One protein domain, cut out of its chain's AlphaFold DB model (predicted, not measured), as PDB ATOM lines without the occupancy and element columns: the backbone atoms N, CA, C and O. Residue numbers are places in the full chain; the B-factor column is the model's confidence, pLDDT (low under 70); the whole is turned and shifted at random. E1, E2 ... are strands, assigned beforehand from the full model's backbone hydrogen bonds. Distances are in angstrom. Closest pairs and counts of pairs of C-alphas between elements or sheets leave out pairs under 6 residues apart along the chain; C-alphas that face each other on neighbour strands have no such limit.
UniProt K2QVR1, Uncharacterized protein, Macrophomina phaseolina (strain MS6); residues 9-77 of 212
ATOM      1  N   GLY A   9       4.987  30.252 -53.146       85.44
ATOM      2  CA  GLY A   9       3.988  31.139 -53.737       85.44
ATOM      3  C   GLY A   9       2.583  30.927 -53.169       85.44
ATOM      4  O   GLY A   9       1.822  31.889 -53.072       85.44
ATOM      5  N   SER A  10       2.258  29.697 -52.745       89.25
ATOM      6  CA  SER A  10       0.960  29.334 -52.155       89.25
ATOM      7  C   SER A  10       0.606  30.129 -50.897       89.25
ATOM      8  O   SER A  10      -0.573  30.273 -50.571       89.25
ATOM      9  N   MET A  11       1.604  30.648 -50.181       89.19
ATOM     10  CA  MET A  11       1.403  31.349 -48.911       89.19
ATOM     11  C   MET A  11       1.111  32.840 -49.099       89.19
ATOM     12  O   MET A  11       0.648  33.496 -48.164       89.19
ATOM     13  N   PHE A  12       1.366  33.383 -50.291       90.50
ATOM     14  CA  PHE A  12       1.210  34.804 -50.571       90.50
ATOM     15  C   PHE A  12      -0.144  35.095 -51.212       90.50
ATOM     16  O   PHE A  12      -0.591  34.410 -52.133       90.50
ATOM     17  N   TRP A  13      -0.778  36.157 -50.729       94.06
ATOM     18  CA  TRP A  13      -2.074  36.619 -51.199       94.06
ATOM     19  C   TRP A  13      -1.971  38.084 -51.591       94.06
ATOM     20  O   TRP A  13      -1.419  38.880 -50.829       94.06
ATOM     21  N   ASN A  14      -2.535  38.448 -52.741       94.31
ATOM     22  CA  ASN A  14      -2.744  39.851 -53.071       94.31
ATOM     23  C   ASN A  14      -4.186  40.227 -52.753       94.31
ATOM     24  O   ASN A  14      -5.120  39.455 -52.984       94.31
ATOM     25  N   VAL A  15      -4.345  41.433 -52.218       96.25
ATOM     26  CA  VAL A  15      -5.642  42.014 -51.883       96.25
ATOM     27  C   VAL A  15      -5.862  43.192 -52.815       96.25
ATOM     28  O   VAL A  15      -5.107  44.163 -52.766       96.25
ATOM     29  N   GLY A  16      -6.876  43.095 -53.668       94.06
ATOM     30  CA  GLY A  16      -7.281  44.184 -54.549       94.06
ATOM     31  C   GLY A  16      -8.633  44.755 -54.149       94.06
ATOM     32  O   GLY A  16      -9.420  44.108 -53.456       94.06
ATOM     33  N   ASP A  17      -8.899  45.981 -54.581       95.62
ATOM     34  CA  ASP A  17     -10.153  46.682 -54.345       95.62
ATOM     35  C   ASP A  17     -11.080  46.635 -55.566       95.62
ATOM     36  O   ASP A  17     -10.664  46.608 -56.729       95.62
ATOM     37  N   TRP A  18     -12.374  46.615 -55.276       92.44
ATOM     38  CA  TRP A  18     -13.448  46.844 -56.224       92.44
ATOM     39  C   TRP A  18     -13.901  48.313 -56.159       92.44
ATOM     40  O   TRP A  18     -13.762  48.963 -55.120       92.44
ATOM     41  N   PRO A  19     -14.530  48.855 -57.224       92.56
ATOM     42  CA  PRO A  19     -15.030  50.235 -57.226       92.56
ATOM     43  C   PRO A  19     -16.095  50.554 -56.163       92.56
ATOM     44  O   PRO A  19     -16.379  51.724 -55.919       92.56
ATOM     45  N   ASP A  20     -16.715  49.538 -55.563       92.06
ATOM     46  CA  ASP A  20     -17.722  49.660 -54.503       92.06
ATOM     47  C   ASP A  20     -17.120  49.655 -53.083       92.06
ATOM     48  O   ASP A  20     -17.856  49.736 -52.097       92.06
ATOM     49  N   GLY A  21     -15.787  49.591 -52.966       93.12
ATOM     50  CA  GLY A  21     -15.070  49.564 -51.691       93.12
ATOM     51  C   GLY A  21     -15.028  48.190 -51.021       93.12
ATOM     52  O   GLY A  21     -14.602  48.090 -49.867       93.12
ATOM     53  N   LEU A  22     -15.474  47.136 -51.708       95.25
ATOM     54  CA  LEU A  22     -15.205  45.757 -51.312       95.25
ATOM     55  C   LEU A  22     -13.841  45.315 -51.846       95.25
ATOM     56  O   LEU A  22     -13.249  45.954 -52.710       95.25
ATOM     57  N   PHE A  23     -13.348  44.200 -51.332       96.50
ATOM     58  CA  PHE A  23     -12.043  43.658 -51.682       96.50
ATOM     59  C   PHE A  23     -12.178  42.258 -52.262       96.50
ATOM     60  O   PHE A  23     -13.119  41.533 -51.939       96.50
ATOM     61  N   TRP A  24     -11.219  41.867 -53.087       96.31
ATOM     62  CA  TRP A  24     -11.014  40.492 -53.526       96.31
ATOM     63  C   TRP A  24      -9.624  40.023 -53.099       96.31
ATOM     64  O   TRP A  24      -8.738  40.830 -52.810       96.31
ATOM     65  N   LEU A  25      -9.453  38.705 -53.022       97.31
ATOM     66  CA  LEU A  25      -8.192  38.073 -52.655       97.31
ATOM     67  C   LEU A  25      -7.789  37.103 -53.767       97.31
ATOM     68  O   LEU A  25      -8.580  36.227 -54.112       97.31
ATOM     69  N   GLU A  26      -6.577  37.228 -54.302       96.38
ATOM     70  CA  GLU A  26      -5.967  36.222 -55.188       96.38
ATOM     71  C   GLU A  26      -4.790  35.558 -54.485       96.38
ATOM     72  O   GLU A  26      -4.069  36.187 -53.707       96.38
ATOM     73  N   ASN A  27      -4.577  34.284 -54.787       95.00
ATOM     74  CA  ASN A  27      -3.385  33.578 -54.351       95.00
ATOM     75  C   ASN A  27      -2.276  33.769 -55.394       95.00
ATOM     76  O   ASN A  27      -2.508  33.541 -56.584       95.00
ATOM     77  N   ALA A  28      -1.070  34.144 -54.962       90.50
ATOM     78  CA  ALA A  28       0.032  34.458 -55.869       90.50
ATOM     79  C   ALA A  28       0.423  33.271 -56.768       90.50
ATOM     80  O   ALA A  28       0.805  33.478 -57.919       90.50
ATOM     81  N   GLN A  29       0.276  32.031 -56.287       92.50
ATOM     82  CA  GLN A  29       0.560  30.831 -57.078       92.50
ATOM     83  C   GLN A  29      -0.493  30.553 -58.158       92.50
ATOM     84  O   GLN A  29      -0.153  30.051 -59.228       92.50
ATOM     85  N   ASN A  30      -1.760  30.884 -57.906       89.94
ATOM     86  CA  ASN A  30      -2.847  30.620 -58.856       89.94
ATOM     87  C   ASN A  30      -2.978  31.727 -59.918       89.94
ATOM     88  O   ASN A  30      -3.644  31.534 -60.939       89.94
ATOM     89  N   GLY A  31      -2.324  32.870 -59.695       87.69
ATOM     90  CA  GLY A  31      -2.356  34.034 -60.575       87.69
ATOM     91  C   GLY A  31      -3.688  34.793 -60.538       87.69
ATOM     92  O   GLY A  31      -4.618  34.440 -59.818       87.69
ATOM     93  N   SER A  32      -3.801  35.826 -61.375       87.06
ATOM     94  CA  SER A  32      -4.900  36.809 -61.326       87.06
ATOM     95  C   SER A  32      -6.215  36.392 -61.978       87.06
ATOM     96  O   SER A  32      -7.135  37.189 -62.146       87.06
ATOM     97  N   SER A  33      -6.311  35.133 -62.395       92.88
ATOM     98  CA  SER A  33      -7.546  34.574 -62.953       92.88
ATOM     99  C   SER A  33      -8.391  33.855 -61.905       92.88
ATOM    100  O   SER A  33      -9.411  33.284 -62.274       92.88
ATOM    101  N   TRP A  34      -7.972  33.856 -60.634       95.75
ATOM    102  CA  TRP A  34      -8.623  33.121 -59.556       95.75
ATOM    103  C   TRP A  34      -8.754  33.983 -58.308       95.75
ATOM    104  O   TRP A  34      -7.753  34.440 -57.759       95.75
ATOM    105  N   HIS A  35      -9.979  34.134 -57.817       96.81
ATOM    106  CA  HIS A  35     -10.254  34.811 -56.555       96.81
ATOM    107  C   HIS A  35     -10.753  33.825 -55.504       96.81
ATOM    108  O   HIS A  35     -11.409  32.831 -55.827       96.81
ATOM    109  N   LEU A  36     -10.471  34.127 -54.238       97.44
ATOM    110  CA  LEU A  36     -11.084  33.443 -53.109       97.44
ATOM    111  C   LEU A  36     -12.597  33.674 -53.148       97.44
ATOM    112  O   LEU A  36     -13.058  34.811 -53.252       97.44
ATOM    113  N   ASN A  37     -13.362  32.599 -53.050       97.38
ATOM    114  CA  ASN A  37     -14.810  32.610 -53.098       97.38
ATOM    115  C   ASN A  37     -15.380  31.912 -51.859       97.38
ATOM    116  O   ASN A  37     -14.916  30.853 -51.449       97.38
ATOM    117  N   HIS A  38     -16.393  32.517 -51.246       95.69
ATOM    118  CA  HIS A  38     -17.174  31.919 -50.176       95.69
ATOM    119  C   HIS A  38     -18.410  31.234 -50.760       95.69
ATOM    120  O   HIS A  38     -19.257  31.864 -51.394       95.69
ATOM    121  N   THR A  39     -18.550  29.941 -50.482       94.38
ATOM    122  CA  THR A  39     -19.604  29.081 -51.049       94.38
ATOM    123  C   THR A  39     -20.975  29.242 -50.380       94.38
ATOM    124  O   THR A  39     -21.939  28.603 -50.792       94.38
ATOM    125  N   GLY A  40     -21.086  30.063 -49.330       92.25
ATOM    126  CA  GLY A  40     -22.312  30.223 -48.537       92.25
ATOM    127  C   GLY A  40     -22.455  29.211 -47.395       92.25
ATOM    128  O   GLY A  40     -23.117  29.513 -46.409       92.25
ATOM    129  N   ASN A  41     -21.764  28.072 -47.475       92.81
ATOM    130  CA  ASN A  41     -21.823  26.986 -46.488       92.81
ATOM    131  C   ASN A  41     -20.671  27.037 -45.465       92.81
ATOM    132  O   ASN A  41     -20.321  26.018 -44.878       92.81
ATOM    133  N   GLY A  42     -20.025  28.197 -45.298       93.00
ATOM    134  CA  GLY A  42     -18.841  28.353 -44.445       93.00
ATOM    135  C   GLY A  42     -17.540  27.828 -45.062       93.00
ATOM    136  O   GLY A  42     -16.490  27.920 -44.432       93.00
ATOM    137  N   TYR A  43     -17.588  27.299 -46.289       96.12
ATOM    138  CA  TYR A  43     -16.405  26.851 -47.022       96.12
ATOM    139  C   TYR A  43     -15.919  27.908 -48.005       96.12
ATOM    140  O   TYR A  43     -16.714  28.671 -48.568       96.12
ATOM    141  N   PHE A  44     -14.615  27.870 -48.256       96.75
ATOM    142  CA  PHE A  44     -13.942  28.694 -49.244       96.75
ATOM    143  C   PHE A  44     -13.345  27.826 -50.345       96.75
ATOM    144  O   PHE A  44     -12.795  26.758 -50.074       96.75
ATOM    145  N   ASP A  45     -13.434  28.307 -51.575       96.38
ATOM    146  CA  ASP A  45     -12.776  27.738 -52.742       96.38
ATOM    147  C   ASP A  45     -12.097  28.838 -53.565       96.38
ATOM    148  O   ASP A  45     -12.286  30.033 -53.337       96.38
ATOM    149  N   MET A  46     -11.248  28.435 -54.507       96.25
ATOM    150  CA  MET A  46     -10.723  29.354 -55.513       96.25
ATOM    151  C   MET A  46     -11.639  29.283 -56.729       96.25
ATOM    152  O   MET A  46     -11.827  28.209 -57.300       96.25
ATOM    153  N   SER A  47     -12.183  30.423 -57.153       95.56
ATOM    154  CA  SER A  47     -13.073  30.515 -58.309       95.56
ATOM    155  C   SER A  47     -12.451  31.350 -59.418       95.56
ATOM    156  O   SER A  47     -11.949  32.447 -59.179       95.56
ATOM    157  N   SER A  48     -12.525  30.848 -60.649       95.25
ATOM    158  CA  SER A  48     -12.127  31.586 -61.852       95.25
ATOM    159  C   SER A  48     -13.259  32.414 -62.462       95.25
ATOM    160  O   SER A  48     -13.057  33.138 -63.441       95.25
ATOM    161  N   ASN A  49     -14.466  32.344 -61.890       93.75
ATOM    162  CA  ASN A  49     -15.595  33.145 -62.340       93.75
ATOM    163  C   ASN A  49     -15.488  34.584 -61.814       93.75
ATOM    164  O   ASN A  49     -16.173  34.970 -60.872       93.75
ATOM    165  N   ILE A  50     -14.638  35.388 -62.448       89.50
ATOM    166  CA  ILE A  50     -14.408  36.797 -62.092       89.50
ATOM    167  C   ILE A  50     -15.376  37.766 -62.797       89.50
ATOM    168  O   ILE A  50     -15.127  38.973 -62.844       89.50
ATOM    169  N   THR A  51     -16.470  37.271 -63.386       89.50
ATOM    170  CA  THR A  51     -17.441  38.107 -64.112       89.50
ATOM    171  C   THR A  51     -18.502  38.642 -63.156       89.50
ATOM    172  O   THR A  51     -19.077  37.892 -62.376       89.50
ATOM    173  N   ALA A  52     -18.780  39.947 -63.217       87.19
ATOM    174  CA  ALA A  52     -19.805  40.560 -62.378       87.19
ATOM    175  C   ALA A  52     -21.211  39.988 -62.680       87.19
ATOM    176  O   ALA A  52     -21.542  39.815 -63.858       87.19
ATOM    177  N   PRO A  53     -22.061  39.767 -61.656       87.38
ATOM    178  CA  PRO A  53     -21.810  39.997 -60.226       87.38
ATOM    179  C   PRO A  53     -20.977  38.876 -59.568       87.38
ATOM    180  O   PRO A  53     -21.341  37.705 -59.639       87.38
ATOM    181  N   GLN A  54     -19.896  39.229 -58.859       90.50
ATOM    182  CA  GLN A  54     -18.974  38.266 -58.225       90.50
ATOM    183  C   GLN A  54     -19.429  37.886 -56.805       90.50
ATOM    184  O   GLN A  54     -18.716  38.061 -55.813       90.50
ATOM    185  N   ARG A  55     -20.670  37.407 -56.684       88.00
ATOM    186  CA  ARG A  55     -21.267  37.071 -55.385       88.00
ATOM    187  C   ARG A  55     -20.456  35.955 -54.717       88.00
ATOM    188  O   ARG A  55     -20.339  34.876 -55.280       88.00
ATOM    189  N   GLY A  56     -19.920  36.232 -53.528       94.88
ATOM    190  CA  GLY A  56     -19.056  35.307 -52.783       94.88
ATOM    191  C   GLY A  56     -17.560  35.631 -52.855       94.88
ATOM    192  O   GLY A  56     -16.820  35.155 -52.006       94.88
ATOM    193  N   GLN A  57     -17.117  36.494 -53.775       97.25
ATOM    194  CA  GLN A  57     -15.703  36.897 -53.907       97.25
ATOM    195  C   GLN A  57     -15.412  38.301 -53.359       97.25
ATOM    196  O   GLN A  57     -14.318  38.834 -53.535       97.25
ATOM    197  N   SER A  58     -16.408  38.929 -52.737       96.06
ATOM    198  CA  SER A  58     -16.308  40.284 -52.209       96.06
ATOM    199  C   SER A  58     -16.223  40.249 -50.688       96.06
ATOM    200  O   SER A  58     -17.118  39.740 -50.011       96.06
ATOM    201  N   PHE A  59     -15.157  40.831 -50.152       96.06
ATOM    202  CA  PHE A  59     -14.838  40.863 -48.731       96.06
ATOM    203  C   PHE A  59     -14.853  42.300 -48.223       96.06
ATOM    204  O   PHE A  59     -14.524  43.235 -48.950       96.06
ATOM    205  N   LYS A  60     -15.221  42.486 -46.955       95.75
ATOM    206  CA  LYS A  60     -15.171  43.786 -46.284       95.75
ATOM    207  C   LYS A  60     -14.263  43.686 -45.071       95.75
ATOM    208  O   LYS A  60     -14.550  42.930 -44.145       95.75
ATOM    209  N   PHE A  61     -13.210  44.492 -45.050       94.06
ATOM    210  CA  PHE A  61     -12.357  44.629 -43.877       94.06
ATOM    211  C   PHE A  61     -12.890  45.743 -42.983       94.06
ATOM    212  O   PHE A  61     -13.199  46.840 -43.447       94.06
ATOM    213  N   THR A  62     -13.004  45.455 -41.690       92.44
ATOM    214  CA  THR A  62     -13.330  46.457 -40.673       92.44
ATOM    215  C   THR A  62     -12.150  46.533 -39.723       92.44
ATOM    216  O   THR A  62     -11.773  45.527 -39.126       92.44
ATOM    217  N   ALA A  63     -11.545  47.713 -39.606       89.38
ATOM    218  CA  ALA A  63     -10.496  47.934 -38.624       89.38
ATOM    219  C   ALA A  63     -11.106  47.821 -37.220       89.38
ATOM    220  O   ALA A  63     -12.079  48.509 -36.918       89.38
ATOM    221  N   VAL A  64     -10.553  46.942 -36.383       86.69
ATOM    222  CA  VAL A  64     -11.044  46.737 -35.012       86.69
ATOM    223  C   VAL A  64     -10.354  47.715 -34.058       86.69
ATOM    224  O   VAL A  64     -11.020  48.517 -33.415       86.69
ATOM    225  N   ALA A  65      -9.022  47.680 -33.997       89.69
ATOM    226  CA  ALA A  65      -8.170  48.595 -33.238       89.69
ATOM    227  C   ALA A  65      -6.699  48.398 -33.656       89.69
ATOM    228  O   ALA A  65      -6.384  47.472 -34.405       89.69
ATOM    229  N   GLU A  66      -5.795  49.243 -33.158       85.69
ATOM    230  CA  GLU A  66      -4.352  49.002 -33.267       85.69
ATOM    231  C   GLU A  66      -3.968  47.776 -32.418       85.69
ATOM    232  O   GLU A  66      -4.183  47.762 -31.205       85.69
ATOM    233  N   ILE A  67      -3.409  46.739 -33.048       81.38
ATOM    234  CA  ILE A  67      -2.921  45.546 -32.350       81.38
ATOM    235  C   ILE A  67      -1.479  45.827 -31.907       81.38
ATOM    236  O   ILE A  67      -0.563  45.778 -32.719       81.38
ATOM    237  N   ARG A  68      -1.280  46.143 -30.620       79.06
ATOM    238  CA  ARG A  68       0.046  46.300 -29.986       79.06
ATOM    239  C   ARG A  68       0.373  45.110 -29.093       79.06
ATOM    240  O   ARG A  68       0.587  45.260 -27.894       79.06
ATOM    241  N   ASP A  69       0.347  43.922 -29.673       80.56
ATOM    242  CA  ASP A  69       0.678  42.695 -28.957       80.56
ATOM    243  C   ASP A  69       1.795  41.976 -29.709       80.56
ATOM    244  O   ASP A  69       1.645  41.613 -30.879       80.56
ATOM    245  N   GLU A  70       2.930  41.795 -29.036       79.56
ATOM    246  CA  GLU A  70       4.116  41.114 -29.563       79.56
ATOM    247  C   GLU A  70       3.813  39.672 -29.987       79.56
ATOM    248  O   GLU A  70       4.480  39.138 -30.868       79.56
ATOM    249  N   ARG A  71       2.775  39.042 -29.416       76.62
ATOM    250  CA  ARG A  71       2.347  37.688 -29.794       76.62
ATOM    251  C   ARG A  71       1.655  37.632 -31.157       76.62
ATOM    252  O   ARG A  71       1.616  36.562 -31.753       76.62
ATOM    253  N   TRP A  72       1.107  38.753 -31.631       72.44
ATOM    254  CA  TRP A  72       0.317  38.831 -32.869       72.44
ATOM    255  C   TRP A  72       0.935  39.750 -33.933       72.44
ATOM    256  O   TRP A  72       0.485  39.752 -35.076       72.44
ATOM    257  N   SER A  73       1.966  40.519 -33.577       73.25
ATOM    258  CA  SER A  73       2.676  41.414 -34.494       73.25
ATOM    259  C   SER A  73       3.769  40.642 -35.234       73.25
ATOM    260  O   SER A  73       4.634  40.023 -34.619       73.25
ATOM    261  N   THR A  74       3.723  40.641 -36.567       67.69
ATOM    262  CA  THR A  74       4.705  39.934 -37.399       67.69
ATOM    263  C   THR A  74       6.070  40.624 -37.360       67.69
ATOM    264  O   THR A  74       6.169  41.847 -37.293       67.69
ATOM    265  N   ILE A  75       7.120  39.806 -37.419       55.78
ATOM    266  CA  ILE A  75       8.525  40.209 -37.499       55.78
ATOM    267  C   ILE A  75       8.757  40.996 -38.792       55.78
ATOM    268  O   ILE A  75       8.450  40.512 -39.882       55.78
ATOM    269  N   ASP A  76       9.347  42.182 -38.665       54.88
ATOM    270  CA  ASP A  76       9.866  42.958 -39.788       54.88
ATOM    271  C   ASP A  76      11.011  42.152 -40.428       54.88
ATOM    272  O   ASP A  76      12.075  41.978 -39.827       54.88
ATOM    273  N   MET A  77      10.785  41.560 -41.604       55.00
ATOM    274  CA  MET A  77      11.833  40.798 -42.285       55.00
ATOM    275  C   MET A  77      12.847  41.776 -42.894       55.00
ATOM    276  O   MET A  77      12.495  42.503 -43.828       55.00
TER     277      MET A  77
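AT A GLANCE: This is residues 9 to 77 of the 212 residues of an uncharacterized protein of Macrophomina phaseolina (strain MS6) (UniProt K2QVR1). With little regular structure, this is a small body of two two-stranded hairpins, E1-E2 and E3-E4, joined where E2 meets E3, and a tail, residues 62 to 77, that sticks out. The printed part has 69 residues, no named helix and four strands, E1 to E4 in chain order, in two antiparallel sheets; it is all strand, with 18 residues in named elements. It is loose, with a radius of gyration of the C-alphas of 14.2 A, spanning 40 by 27 by 26 A.

HOW THE PARTS SIT: E1, residues 13 to 17, and E2, residues 23 to 27, form an antiparallel hairpin at 154 degrees; N 14 and O 26 are 2.9 A apart. E3, residues 35 to 38, and E4, residues 44 to 47, form another at 139 degrees; N 37 and O 45 are 2.8 A apart. The closest C-alphas of E2 and E3, Glu 26 and His 35, are 4.7 A apart. E2 and E4 are only just apart, at 8.4 A.

IN THESE COORDINATES: E1 begins at C-alpha 13 (-2.074, 36.619, -51.199) and measures 13.3 A, E2 13.6 A, E3 9.8 A; E4, 9.3 A, ends at C-alpha 47 (-13.073, 30.515, -58.309).

THE WHOLE: The C-alphas farthest apart, Thr 51 and Glu 70, are 40.8 A apart. The printed part has no cut, and no link is long. Residues 48 to 77 hold no named element. Residues 74 to 77 have pLDDT under 70.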